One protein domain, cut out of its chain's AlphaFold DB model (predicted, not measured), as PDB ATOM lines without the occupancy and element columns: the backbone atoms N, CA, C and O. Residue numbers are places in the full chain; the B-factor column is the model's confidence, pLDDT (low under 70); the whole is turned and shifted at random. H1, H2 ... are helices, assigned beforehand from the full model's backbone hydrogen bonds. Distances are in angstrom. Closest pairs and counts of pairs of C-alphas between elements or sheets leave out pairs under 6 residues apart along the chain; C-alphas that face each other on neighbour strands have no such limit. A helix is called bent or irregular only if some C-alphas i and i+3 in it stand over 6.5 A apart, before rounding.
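What this domain is: This is residues 2 to 74 of the 74 residues of an uncharacterized protein of Pseudomonas fluorescens (UniProt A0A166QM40). Three helices form a small body, with H1 and H2 making a helical hairpin and the longer H3 crossing both of them on one side. From the end of H3 the chain runs out into a tail, whose residues 65 to 74 stick out from the body and hold the very short H4. The printed part has 73 residues with four named helices, H1, H2, H3 and H4 in that order, and no named strand; its class is all helix. It is loose, with a radius of gyration of the C-alphas of 14.4 A, and spans 55 by 24 by 23 A, the tail making much of the length.

Where its parts are: The printed part begins at Asn 2, and residues 2 to 9 lead to H1. H1 is residues 10 to 18, 12.2 A from first to last C-alpha, and begins at C-alpha 10, (72.716, 147.275, 151.639). H2 is residues 26 to 35, 14.4 A long. H3, the longest helix, is residues 42 to 57, 22.1 A long, from C-alpha 42 at (80.102, 147.986, 133.741) to C-alpha 57 at (91.929, 147.498, 152.378). H4 is residues 69 to 72 and ends at C-alpha 72, (102.868, 123.485, 140.213); it is neither bent nor irregular, but only just: C-alphas 69 and 72 are 6.1 A apart.

How they stand to each other: H1 and H2 touch and form a helical hairpin, at a steep tilt of 39 degrees, opposite ways; their closest C-alphas, of Met 16 and Ile 29, are 5.2 A apart. H3 touches H1 with residues 48 to 51 alone, the closest C-alphas being those of Met 16 and Ala 48 at 6.9 A. These two run the same way at a steep tilt of 68 degrees, only just short of about perpendicular. H2 and H3 touch at a steep tilt of 55 degrees, opposite ways, with the C-alphas of Ile 30 and Ala 48 closest at 5.5 A. The packing of the helices is mostly crossed, with no touching pair at a shallow tilt. H4 is apart from H1, H2 and H3. In H1, H2 and H3 every O i to N i+4 pair is within hydrogen-bond range; H4 is too short for such a pair, and its one O i to N i+3 pair is not within range.

The domain as a whole: The C-alphas farthest apart, those of Asn 2 and Gly 74, the chain's last residue, are 56.2 A apart. Without residues 65 to 74, which stand free, the body of 63 residues spans 38 by 22 by 19 A. The printed part has no cut. The links H1 to H2 and H2 to H3 are short, and the link H3 to H4, 11 residues, is long. The mean pLDDT of the printed part is 81.4; residues 2 to 5 and 65 to 74 are under 70.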
ATOM      1  N   ASN A   2      74.501 165.951 135.002       38.62
ATOM      2  CA  ASN A   2      73.878 165.255 136.133       38.62
ATOM      3  C   ASN A   2      74.206 163.767 136.015       38.62
ATOM      4  O   ASN A   2      73.480 163.020 135.361       38.62
ATOM      5  N   VAL A   3      75.331 163.342 136.590       48.94
ATOM      6  CA  VAL A   3      75.631 161.915 136.716       48.94
ATOM      7  C   VAL A   3      74.648 161.371 137.747       48.94
ATOM      8  O   VAL A   3      74.823 161.584 138.943       48.94
ATOM      9  N   LYS A   4      73.566 160.732 137.288       57.09
ATOM     10  CA  LYS A   4      72.713 159.921 138.160       57.09
ATOM     11  C   LYS A   4      73.589 158.771 138.657       57.09
ATOM     12  O   LYS A   4      73.820 157.814 137.924       57.09
ATOM     13  N   GLY A   5      74.179 158.935 139.838       64.62
ATOM     14  CA  GLY A   5      74.933 157.873 140.488       64.62
ATOM     15  C   GLY A   5      74.020 156.671 140.698       64.62
ATOM     16  O   GLY A   5      72.848 156.837 141.032       64.62
ATOM     17  N   VAL A   6      74.540 155.472 140.461       73.75
ATOM     18  CA  VAL A   6      73.844 154.247 140.856       73.75
ATOM     19  C   VAL A   6      74.160 154.019 142.324       73.75
ATOM     20  O   VAL A   6      75.324 153.852 142.692       73.75
ATOM     21  N   GLU A   7      73.129 154.066 143.158       82.38
ATOM     22  CA  GLU A   7      73.238 153.716 144.566       82.38
ATOM     23  C   GLU A   7      73.118 152.196 144.704       82.38
ATOM     24  O   GLU A   7      72.159 151.596 144.223       82.38
ATOM     25  N   ILE A   8      74.129 151.576 145.314       83.56
ATOM     26  CA  ILE A   8      74.119 150.148 145.633       83.56
ATOM     27  C   ILE A   8      73.489 150.002 147.018       83.56
ATOM     28  O   ILE A   8      73.977 150.597 147.982       83.56
ATOM     29  N   THR A   9      72.422 149.215 147.125       89.38
ATOM     30  CA  THR A   9      71.695 149.022 148.386       89.38
ATOM     31  C   THR A   9      72.461 148.111 149.348       89.38
ATOM     32  O   THR A   9      73.333 147.335 148.950       89.38
ATOM     33  N   ALA A  10      72.118 148.161 150.639       88.25
ATOM     34  CA  ALA A  10      72.716 147.275 151.639       88.25
ATOM     35  C   ALA A  10      72.489 145.783 151.317       88.25
ATOM     36  O   ALA A  10      73.381 144.966 151.533       88.25
ATOM     37  N   GLU A  11      71.331 145.440 150.744       90.06
ATOM     38  CA  GLU A  11      70.997 144.076 150.315       90.06
ATOM     39  C   GLU A  11      71.907 143.600 149.174       90.06
ATOM     40  O   GLU A  11      72.429 142.487 149.216       90.06
ATOM     41  N   GLN A  12      72.184 144.472 148.202       90.31
ATOM     42  CA  GLN A  12      73.108 144.183 147.102       90.31
ATOM     43  C   GLN A  12      74.543 143.988 147.600       90.31
ATOM     44  O   GLN A  12      75.246 143.082 147.148       90.31
ATOM     45  N   VAL A  13      74.981 144.797 148.571       89.75
ATOM     46  CA  VAL A  13      76.286 144.616 149.227       89.75
ATOM     47  C   VAL A  13      76.351 143.286 149.976       89.75
ATOM     48  O   VAL A  13      77.378 142.605 149.913       89.75
ATOM     49  N   ALA A  14      75.278 142.902 150.670       90.94
ATOM     50  CA  ALA A  14      75.210 141.634 151.388       90.94
ATOM     51  C   ALA A  14      75.302 140.438 150.429       90.94
ATOM     52  O   ALA A  14      76.094 139.534 150.682       90.94
ATOM     53  N   ALA A  15      74.585 140.471 149.301       90.94
ATOM     54  CA  ALA A  15      74.648 139.428 148.276       90.94
ATOM     55  C   ALA A  15      76.061 139.275 147.685       90.94
ATOM     56  O   ALA A  15      76.610 138.174 147.648       90.94
ATOM     57  N   MET A  16      76.703 140.388 147.313       90.56
ATOM     58  CA  MET A  16      78.084 140.379 146.816       90.56
ATOM     59  C   MET A  16      79.087 139.881 147.867       90.56
ATOM     60  O   MET A  16      80.046 139.191 147.530       90.56
ATOM     61  N   SER A  17      78.869 140.208 149.143       89.75
ATOM     62  CA  SER A  17      79.723 139.740 150.243       89.75
ATOM     63  C   SER A  17      79.515 138.253 150.539       89.75
ATOM     64  O   SER A  17      80.470 137.571 150.890       89.75
ATOM     65  N   ALA A  18      78.297 137.732 150.370       89.75
ATOM     66  CA  ALA A  18      77.998 136.312 150.543       89.75
ATOM     67  C   ALA A  18      78.688 135.435 149.483       89.75
ATOM     68  O   ALA A  18      79.036 134.293 149.771       89.75
ATOM     69  N   ALA A  19      78.947 135.981 148.291       89.38
ATOM     70  CA  ALA A  19      79.718 135.309 147.244       89.38
ATOM     71  C   ALA A  19      81.231 135.230 147.540       89.38
ATOM     72  O   ALA A  19      81.957 134.504 146.863       89.38
ATOM     73  N   MET A  20      81.731 135.955 148.549       87.69
ATOM     74  CA  MET A  20      83.129 135.897 148.985       87.69
ATOM     75  C   MET A  20      83.349 134.746 149.978       87.69
ATOM     76  O   MET A  20      83.500 134.962 151.180       87.69
ATOM     77  N   THR A  21      83.364 133.515 149.469       85.50
ATOM     78  CA  THR A  21      83.680 132.294 150.234       85.50
ATOM     79  C   THR A  21      85.184 132.176 150.546       85.50
ATOM     80  O   THR A  21      85.943 133.117 150.336       85.50
ATOM     81  N   GLU A  22      85.661 131.025 151.044       84.00
ATOM     82  CA  GLU A  22      87.090 130.817 151.374       84.00
ATOM     83  C   GLU A  22      88.040 131.077 150.191       84.00
ATOM     84  O   GLU A  22      89.117 131.650 150.352       84.00
ATOM     85  N   GLN A  23      87.620 130.684 148.988       84.00
ATOM     86  CA  GLN A  23      88.223 131.072 147.717       84.00
ATOM     87  C   GLN A  23      87.099 131.507 146.782       84.00
ATOM     88  O   GLN A  23      86.065 130.845 146.718       84.00
ATOM     89  N   PHE A  24      87.295 132.607 146.065       85.38
ATOM     90  CA  PHE A  24      86.310 133.148 145.131       85.38
ATOM     91  C   PHE A  24      87.016 133.826 143.960       85.38
ATOM     92  O   PHE A  24      88.172 134.253 144.062       85.38
ATOM     93  N   ARG A  25      86.316 133.953 142.834       87.38
ATOM     94  CA  ARG A  25      86.751 134.748 141.684       87.38
ATOM     95  C   ARG A  25      85.966 136.050 141.646       87.38
ATOM     96  O   ARG A  25      84.816 136.118 142.068       87.38
ATOM     97  N   SER A  26      86.548 137.084 141.041       86.50
ATOM     98  CA  SER A  26      85.822 138.340 140.807       86.50
ATOM     99  C   SER A  26      84.542 138.127 139.988       86.50
ATOM    100  O   SER A  26      83.574 138.852 140.184       86.50
ATOM    101  N   ALA A  27      84.518 137.115 139.112       88.69
ATOM    102  CA  ALA A  27      83.340 136.745 138.329       88.69
ATOM    103  C   ALA A  27      82.154 136.297 139.200       88.69
ATOM    104  O   ALA A  27      81.022 136.646 138.881       88.69
ATOM    105  N   ASP A  28      82.408 135.600 140.311       90.75
ATOM    106  CA  ASP A  28      81.354 135.102 141.206       90.75
ATOM    107  C   ASP A  28      80.657 136.270 141.922       90.75
ATOM    108  O   ASP A  28      79.436 136.310 142.052       90.75
ATOM    109  N   ILE A  29      81.432 137.290 142.300       91.38
ATOM    110  CA  ILE A  29      80.914 138.516 142.920       91.38
ATOM    111  C   ILE A  29      80.122 139.348 141.906       91.38
ATOM    112  O   ILE A  29      79.093 139.921 142.251       91.38
ATOM    113  N   ILE A  30      80.588 139.418 140.653       92.38
ATOM    114  CA  ILE A  30      79.867 140.110 139.576       92.38
ATOM    115  C   ILE A  30      78.524 139.423 139.324       92.38
ATOM    116  O   ILE A  30      77.506 140.107 139.262       92.38
ATOM    117  N   ALA A  31      78.504 138.091 139.240       91.75
ATOM    118  CA  ALA A  31      77.269 137.328 139.087       91.75
ATOM    119  C   ALA A  31      76.300 137.596 140.251       91.75
ATOM    120  O   ALA A  31      75.145 137.939 140.012       91.75
ATOM    121  N   ALA A  32      76.788 137.568 141.495       91.88
ATOM    122  CA  ALA A  32      75.978 137.882 142.672       91.88
ATOM    123  C   ALA A  32      75.437 139.325 142.669       91.88
ATOM    124  O   ALA A  32      74.319 139.572 143.118       91.88
ATOM    125  N   ALA A  33      76.199 140.288 142.138       91.38
ATOM    126  CA  ALA A  33      75.730 141.659 141.958       91.38
ATOM    127  C   ALA A  33      74.555 141.720 140.968       91.38
ATOM    128  O   ALA A  33      73.540 142.358 141.247       91.38
ATOM    129  N   GLU A  34      74.682 141.047 139.822       91.56
ATOM    130  CA  GLU A  34      73.631 141.005 138.802       91.56
ATOM    131  C   GLU A  34      72.368 140.290 139.300       91.56
ATOM    132  O   GLU A  34      71.260 140.768 139.055       91.56
ATOM    133  N   GLU A  35      72.521 139.186 140.033       91.88
ATOM    134  CA  GLU A  35      71.407 138.462 140.659       91.88
ATOM    135  C   GLU A  35      70.692 139.305 141.722       91.88
ATOM    136  O   GLU A  35      69.467 139.259 141.829       91.88
ATOM    137  N   ALA A  36      71.427 140.153 142.443       89.12
ATOM    138  CA  ALA A  36      70.871 141.116 143.394       89.12
ATOM    139  C   ALA A  36      70.233 142.356 142.725       89.12
ATOM    140  O   ALA A  36      69.861 143.321 143.401       89.12
ATOM    141  N   GLY A  37      70.117 142.366 141.394       88.38
ATOM    142  CA  GLY A  37      69.470 143.437 140.640       88.38
ATOM    143  C   GLY A  37      70.349 144.663 140.397       88.38
ATOM    144  O   GLY A  37      69.829 145.716 140.021       88.38
ATOM    145  N   VAL A  38      71.671 144.563 140.586       87.75
ATOM    146  CA  VAL A  38      72.596 145.604 140.119       87.75
ATOM    147  C   VAL A  38      72.568 145.619 138.585       87.75
ATOM    148  O   VAL A  38      72.623 144.557 137.960       87.75
ATOM    149  N   PRO A  39      72.498 146.800 137.939       87.94
ATOM    150  CA  PRO A  39      72.537 146.881 136.485       87.94
ATOM    151  C   PRO A  39      73.758 146.157 135.902       87.94
ATOM    152  O   PRO A  39      74.897 146.398 136.311       87.94
ATOM    153  N   LYS A  40      73.497 145.274 134.932       86.56
ATOM    154  CA  LYS A  40      74.507 144.418 134.304       86.56
ATOM    155  C   LYS A  40      75.624 145.206 133.625       86.56
ATOM    156  O   LYS A  40      75.468 146.375 133.260       86.56
ATOM    157  N   GLY A  41      76.739 144.520 133.391       85.06
ATOM    158  CA  GLY A  41      77.883 145.067 132.667       85.06
ATOM    159  C   GLY A  41      78.767 145.940 133.553       85.06
ATOM    160  O   GLY A  41      79.199 145.521 134.626       85.06
ATOM    161  N   GLU A  42      79.073 147.158 133.101       87.00
ATOM    162  CA  GLU A  42      80.102 147.986 133.741       87.00
ATOM    163  C   GLU A  42      79.753 148.390 135.184       87.00
ATOM    164  O   GLU A  42      80.642 148.502 136.029       87.00
ATOM    165  N   ILE A  43      78.466 148.570 135.500       87.06
ATOM    166  CA  ILE A  43      78.019 148.948 136.849       87.06
ATOM    167  C   ILE A  43      78.239 147.788 137.831       87.06
ATOM    168  O   ILE A  43      78.869 147.997 138.867       87.06
ATOM    169  N   ALA A  44      77.798 146.573 137.487       88.06
ATOM    170  CA  ALA A  44      78.041 145.368 138.282       88.06
ATOM    171  C   ALA A  44      79.543 145.092 138.473       88.06
ATOM    172  O   ALA A  44      79.988 144.848 139.595       88.06
ATOM    173  N   MET A  45      80.349 145.237 137.415       88.81
ATOM    174  CA  MET A  45      81.809 145.116 137.500       88.81
ATOM    175  C   MET A  45      82.432 146.118 138.475       88.81
ATOM    176  O   MET A  45      83.226 145.737 139.333       88.81
ATOM    177  N   ARG A  46      82.077 147.405 138.365       89.62
ATOM    178  CA  ARG A  46      82.609 148.452 139.250       89.62
ATOM    179  C   ARG A  46      82.134 148.279 140.693       89.62
ATOM    180  O   ARG A  46      82.897 148.572 141.613       89.62
ATOM    181  N   ALA A  47      80.904 147.813 140.904       88.69
ATOM    182  CA  ALA A  47      80.373 147.519 142.232       88.69
ATOM    183  C   ALA A  47      81.139 146.365 142.895       88.69
ATOM    184  O   ALA A  47      81.626 146.520 144.018       88.69
ATOM    185  N   ALA A  48      81.328 145.259 142.169       90.06
ATOM    186  CA  ALA A  48      82.105 144.115 142.630       90.06
ATOM    187  C   ALA A  48      83.558 144.507 142.942       90.06
ATOM    188  O   ALA A  48      84.052 144.228 144.035       90.06
ATOM    189  N   ASP A  49      84.226 145.224 142.032       90.38
ATOM    190  CA  ASP A  49      85.608 145.672 142.230       90.38
ATOM    191  C   ASP A  49      85.741 146.597 143.448       90.38
ATOM    192  O   ASP A  49      86.632 146.418 144.279       90.38
ATOM    193  N   ARG A  50      84.799 147.529 143.642       89.38
ATOM    194  CA  ARG A  50      84.783 148.407 144.819       89.38
ATOM    195  C   ARG A  50      84.688 147.618 146.125       89.38
ATOM    196  O   ARG A  50      85.390 147.958 147.078       89.38
ATOM    197  N   ILE A  51      83.855 146.579 146.185       89.44
ATOM    198  CA  ILE A  51      83.730 145.732 147.381       89.44
ATOM    199  C   ILE A  51      85.015 144.937 147.610       89.44
ATOM    200  O   ILE A  51      85.543 144.950 148.721       89.44
ATOM    201  N   VAL A  52      85.579 144.321 146.568       89.19
ATOM    202  CA  VAL A  52      86.872 143.615 146.652       89.19
ATOM    203  C   VAL A  52      87.965 144.548 147.175       89.19
ATOM    204  O   VAL A  52      88.682 144.206 148.117       89.19
ATOM    205  N   GLN A  53      88.067 145.764 146.638       89.44
ATOM    206  CA  GLN A  53      89.033 146.755 147.107       89.44
ATOM    207  C   GLN A  53      88.815 147.138 148.578       89.44
ATOM    208  O   GLN A  53      89.786 147.247 149.329       89.44
ATOM    209  N   GLN A  54      87.564 147.316 149.015       89.12
ATOM    210  CA  GLN A  54      87.243 147.622 150.412       89.12
ATOM    211  C   GLN A  54      87.647 146.488 151.356       89.12
ATOM    212  O   GLN A  54      88.322 146.741 152.354       89.12
ATOM    213  N   GLN A  55      87.299 145.243 151.027       87.81
ATOM    214  CA  GLN A  55      87.647 144.079 151.847       87.81
ATOM    215  C   GLN A  55      89.165 143.861 151.894       87.81
ATOM    216  O   GLN A  55      89.718 143.534 152.946       87.81
ATOM    217  N   ARG A  56      89.867 144.121 150.784       87.31
ATOM    218  CA  ARG A  56      91.332 144.071 150.727       87.31
ATOM    219  C   ARG A  56      91.966 145.156 151.593       87.31
ATOM    220  O   ARG A  56      92.902 144.872 152.334       87.31
ATOM    221  N   LYS A  57      91.453 146.388 151.536       88.25
ATOM    222  CA  LYS A  57      91.929 147.498 152.378       88.25
ATOM    223  C   LYS A  57      91.672 147.234 153.864       88.25
ATOM    224  O   LYS A  57      92.474 147.643 154.696       88.25
ATOM    225  N   ALA A  58      90.593 146.525 154.184       88.56
ATOM    226  CA  ALA A  58      90.294 146.056 155.533       88.56
ATOM    227  C   ALA A  58      91.141 144.841 155.971       88.56
ATOM    228  O   ALA A  58      90.991 144.385 157.100       88.56
ATOM    229  N   GLY A  59      91.998 144.296 155.099       86.31
ATOM    230  CA  GLY A  59      92.844 143.136 155.396       86.31
ATOM    231  C   GLY A  59      92.097 141.803 155.480       86.31
ATOM    232  O   GLY A  59      92.671 140.822 155.940       86.31
ATOM    233  N   LYS A  60      90.830 141.750 155.046       85.75
ATOM    234  CA  LYS A  60      89.971 140.558 155.148       85.75
ATOM    235  C   LYS A  60      90.207 139.537 154.043       85.75
ATOM    236  O   LYS A  60      89.934 138.360 154.237       85.75
ATOM    237  N   ILE A  61      90.695 139.988 152.892       84.50
ATOM    238  CA  ILE A  61      90.995 139.128 151.748       84.50
ATOM    239  C   ILE A  61      92.416 139.382 151.262       84.50
ATOM    240  O   ILE A  61      92.914 140.513 151.288       84.50
ATOM    241  N   GLN A  62      93.059 138.327 150.781       82.50
ATOM    242  CA  GLN A  62      94.370 138.394 150.152       82.50
ATOM    243  C   GLN A  62      94.264 137.846 148.735       82.50
ATOM    244  O   GLN A  62      93.598 136.844 148.490       82.50
ATOM    245  N   ILE A  63      94.925 138.514 147.789       77.56
ATOM    246  CA  ILE A  63      95.034 137.988 146.430       77.56
ATOM    247  C   ILE A  63      96.053 136.861 146.484       77.56
ATOM    248  O   ILE A  63      97.261 137.104 146.522       77.56
ATOM    249  N   VAL A  64      95.560 135.629 146.481       75.88
ATOM    250  CA  VAL A  64      96.405 134.472 146.227       75.88
ATOM    251  C   VAL A  64      96.769 134.545 144.750       75.88
ATOM    252  O   VAL A  64      95.921 134.354 143.879       75.88
ATOM    253  N   LYS A  65      98.026 134.881 144.445       63.59
ATOM    254  CA  LYS A  65      98.549 134.646 143.100       63.59
ATOM    255  C   LYS A  65      98.493 133.138 142.895       63.59
ATOM    256  O   LYS A  65      99.362 132.430 143.395       63.59
ATOM    257  N   SER A  66      97.491 132.643 142.173       59.94
ATOM    258  CA  SER A  66      97.655 131.353 141.522       59.94
ATOM    259  C   SER A  66      98.857 131.535 140.605       59.94
ATOM    260  O   SER A  66      98.805 132.337 139.664       59.94
ATOM    261  N   GLY A  67      99.970 130.878 140.932       56.75
ATOM    262  CA  GLY A  67     101.075 130.754 139.995       56.75
ATOM    263  C   GLY A  67     100.526 130.258 138.656       56.75
ATOM    264  O   GLY A  67      99.450 129.646 138.614       56.75
ATOM    265  N   PRO A  68     101.203 130.540 137.539       59.88
ATOM    266  CA  PRO A  68     100.788 129.939 136.287       59.88
ATOM    267  C   PRO A  68     100.714 128.415 136.473       59.88
ATOM    268  O   PRO A  68     101.512 127.849 137.213       59.88
ATOM    269  N   TYR A  69      99.754 127.752 135.829       53.00
ATOM    270  CA  TYR A  69      99.495 126.310 135.992       53.00
ATOM    271  C   TYR A  69     100.735 125.415 135.776       53.00
ATOM    272  O   TYR A  69     100.742 124.268 136.206       53.00
ATOM    273  N   TRP A  70     101.791 125.932 135.137       57.12
ATOM    274  CA  TRP A  70     103.082 125.266 134.945       57.12
ATOM    275  C   TRP A  70     104.053 125.377 136.135       57.12
ATOM    276  O   TRP A  70     105.048 124.667 136.163       57.12
ATOM    277  N   ALA A  71     103.786 126.229 137.126       54.22
ATOM    278  CA  ALA A  71     104.616 126.393 138.325       54.22
ATOM    279  C   ALA A  71     104.263 125.408 139.460       54.22
ATOM    280  O   ALA A  71     104.893 125.443 140.511       54.22
ATOM    281  N   LEU A  72     103.259 124.542 139.266       53.22
ATOM    282  CA  LEU A  72     102.868 123.485 140.213       53.22
ATOM    283  C   LEU A  72     103.538 122.130 139.911       53.22
ATOM    284  O   LEU A  72     103.200 121.128 140.534       53.22
ATOM    285  N   VAL A  73     104.479 122.098 138.961       51.03
ATOM    286  CA  VAL A  73     105.277 120.917 138.605       51.03
ATOM    287  C   VAL A  73     106.755 121.287 138.748       51.03
ATOM    288  O   VAL A  73     107.374 121.767 137.800       51.03
ATOM    289  N   GLY A  74     107.297 121.132 139.953       44.47
ATOM    290  CA  GLY A  74     108.704 121.373 140.277       44.47
ATOM    291  C   GLY A  74     109.074 120.711 141.587       44.47
ATOM    292  O   GLY A  74     108.412 121.047 142.593       44.47
TER     293      GLY A  74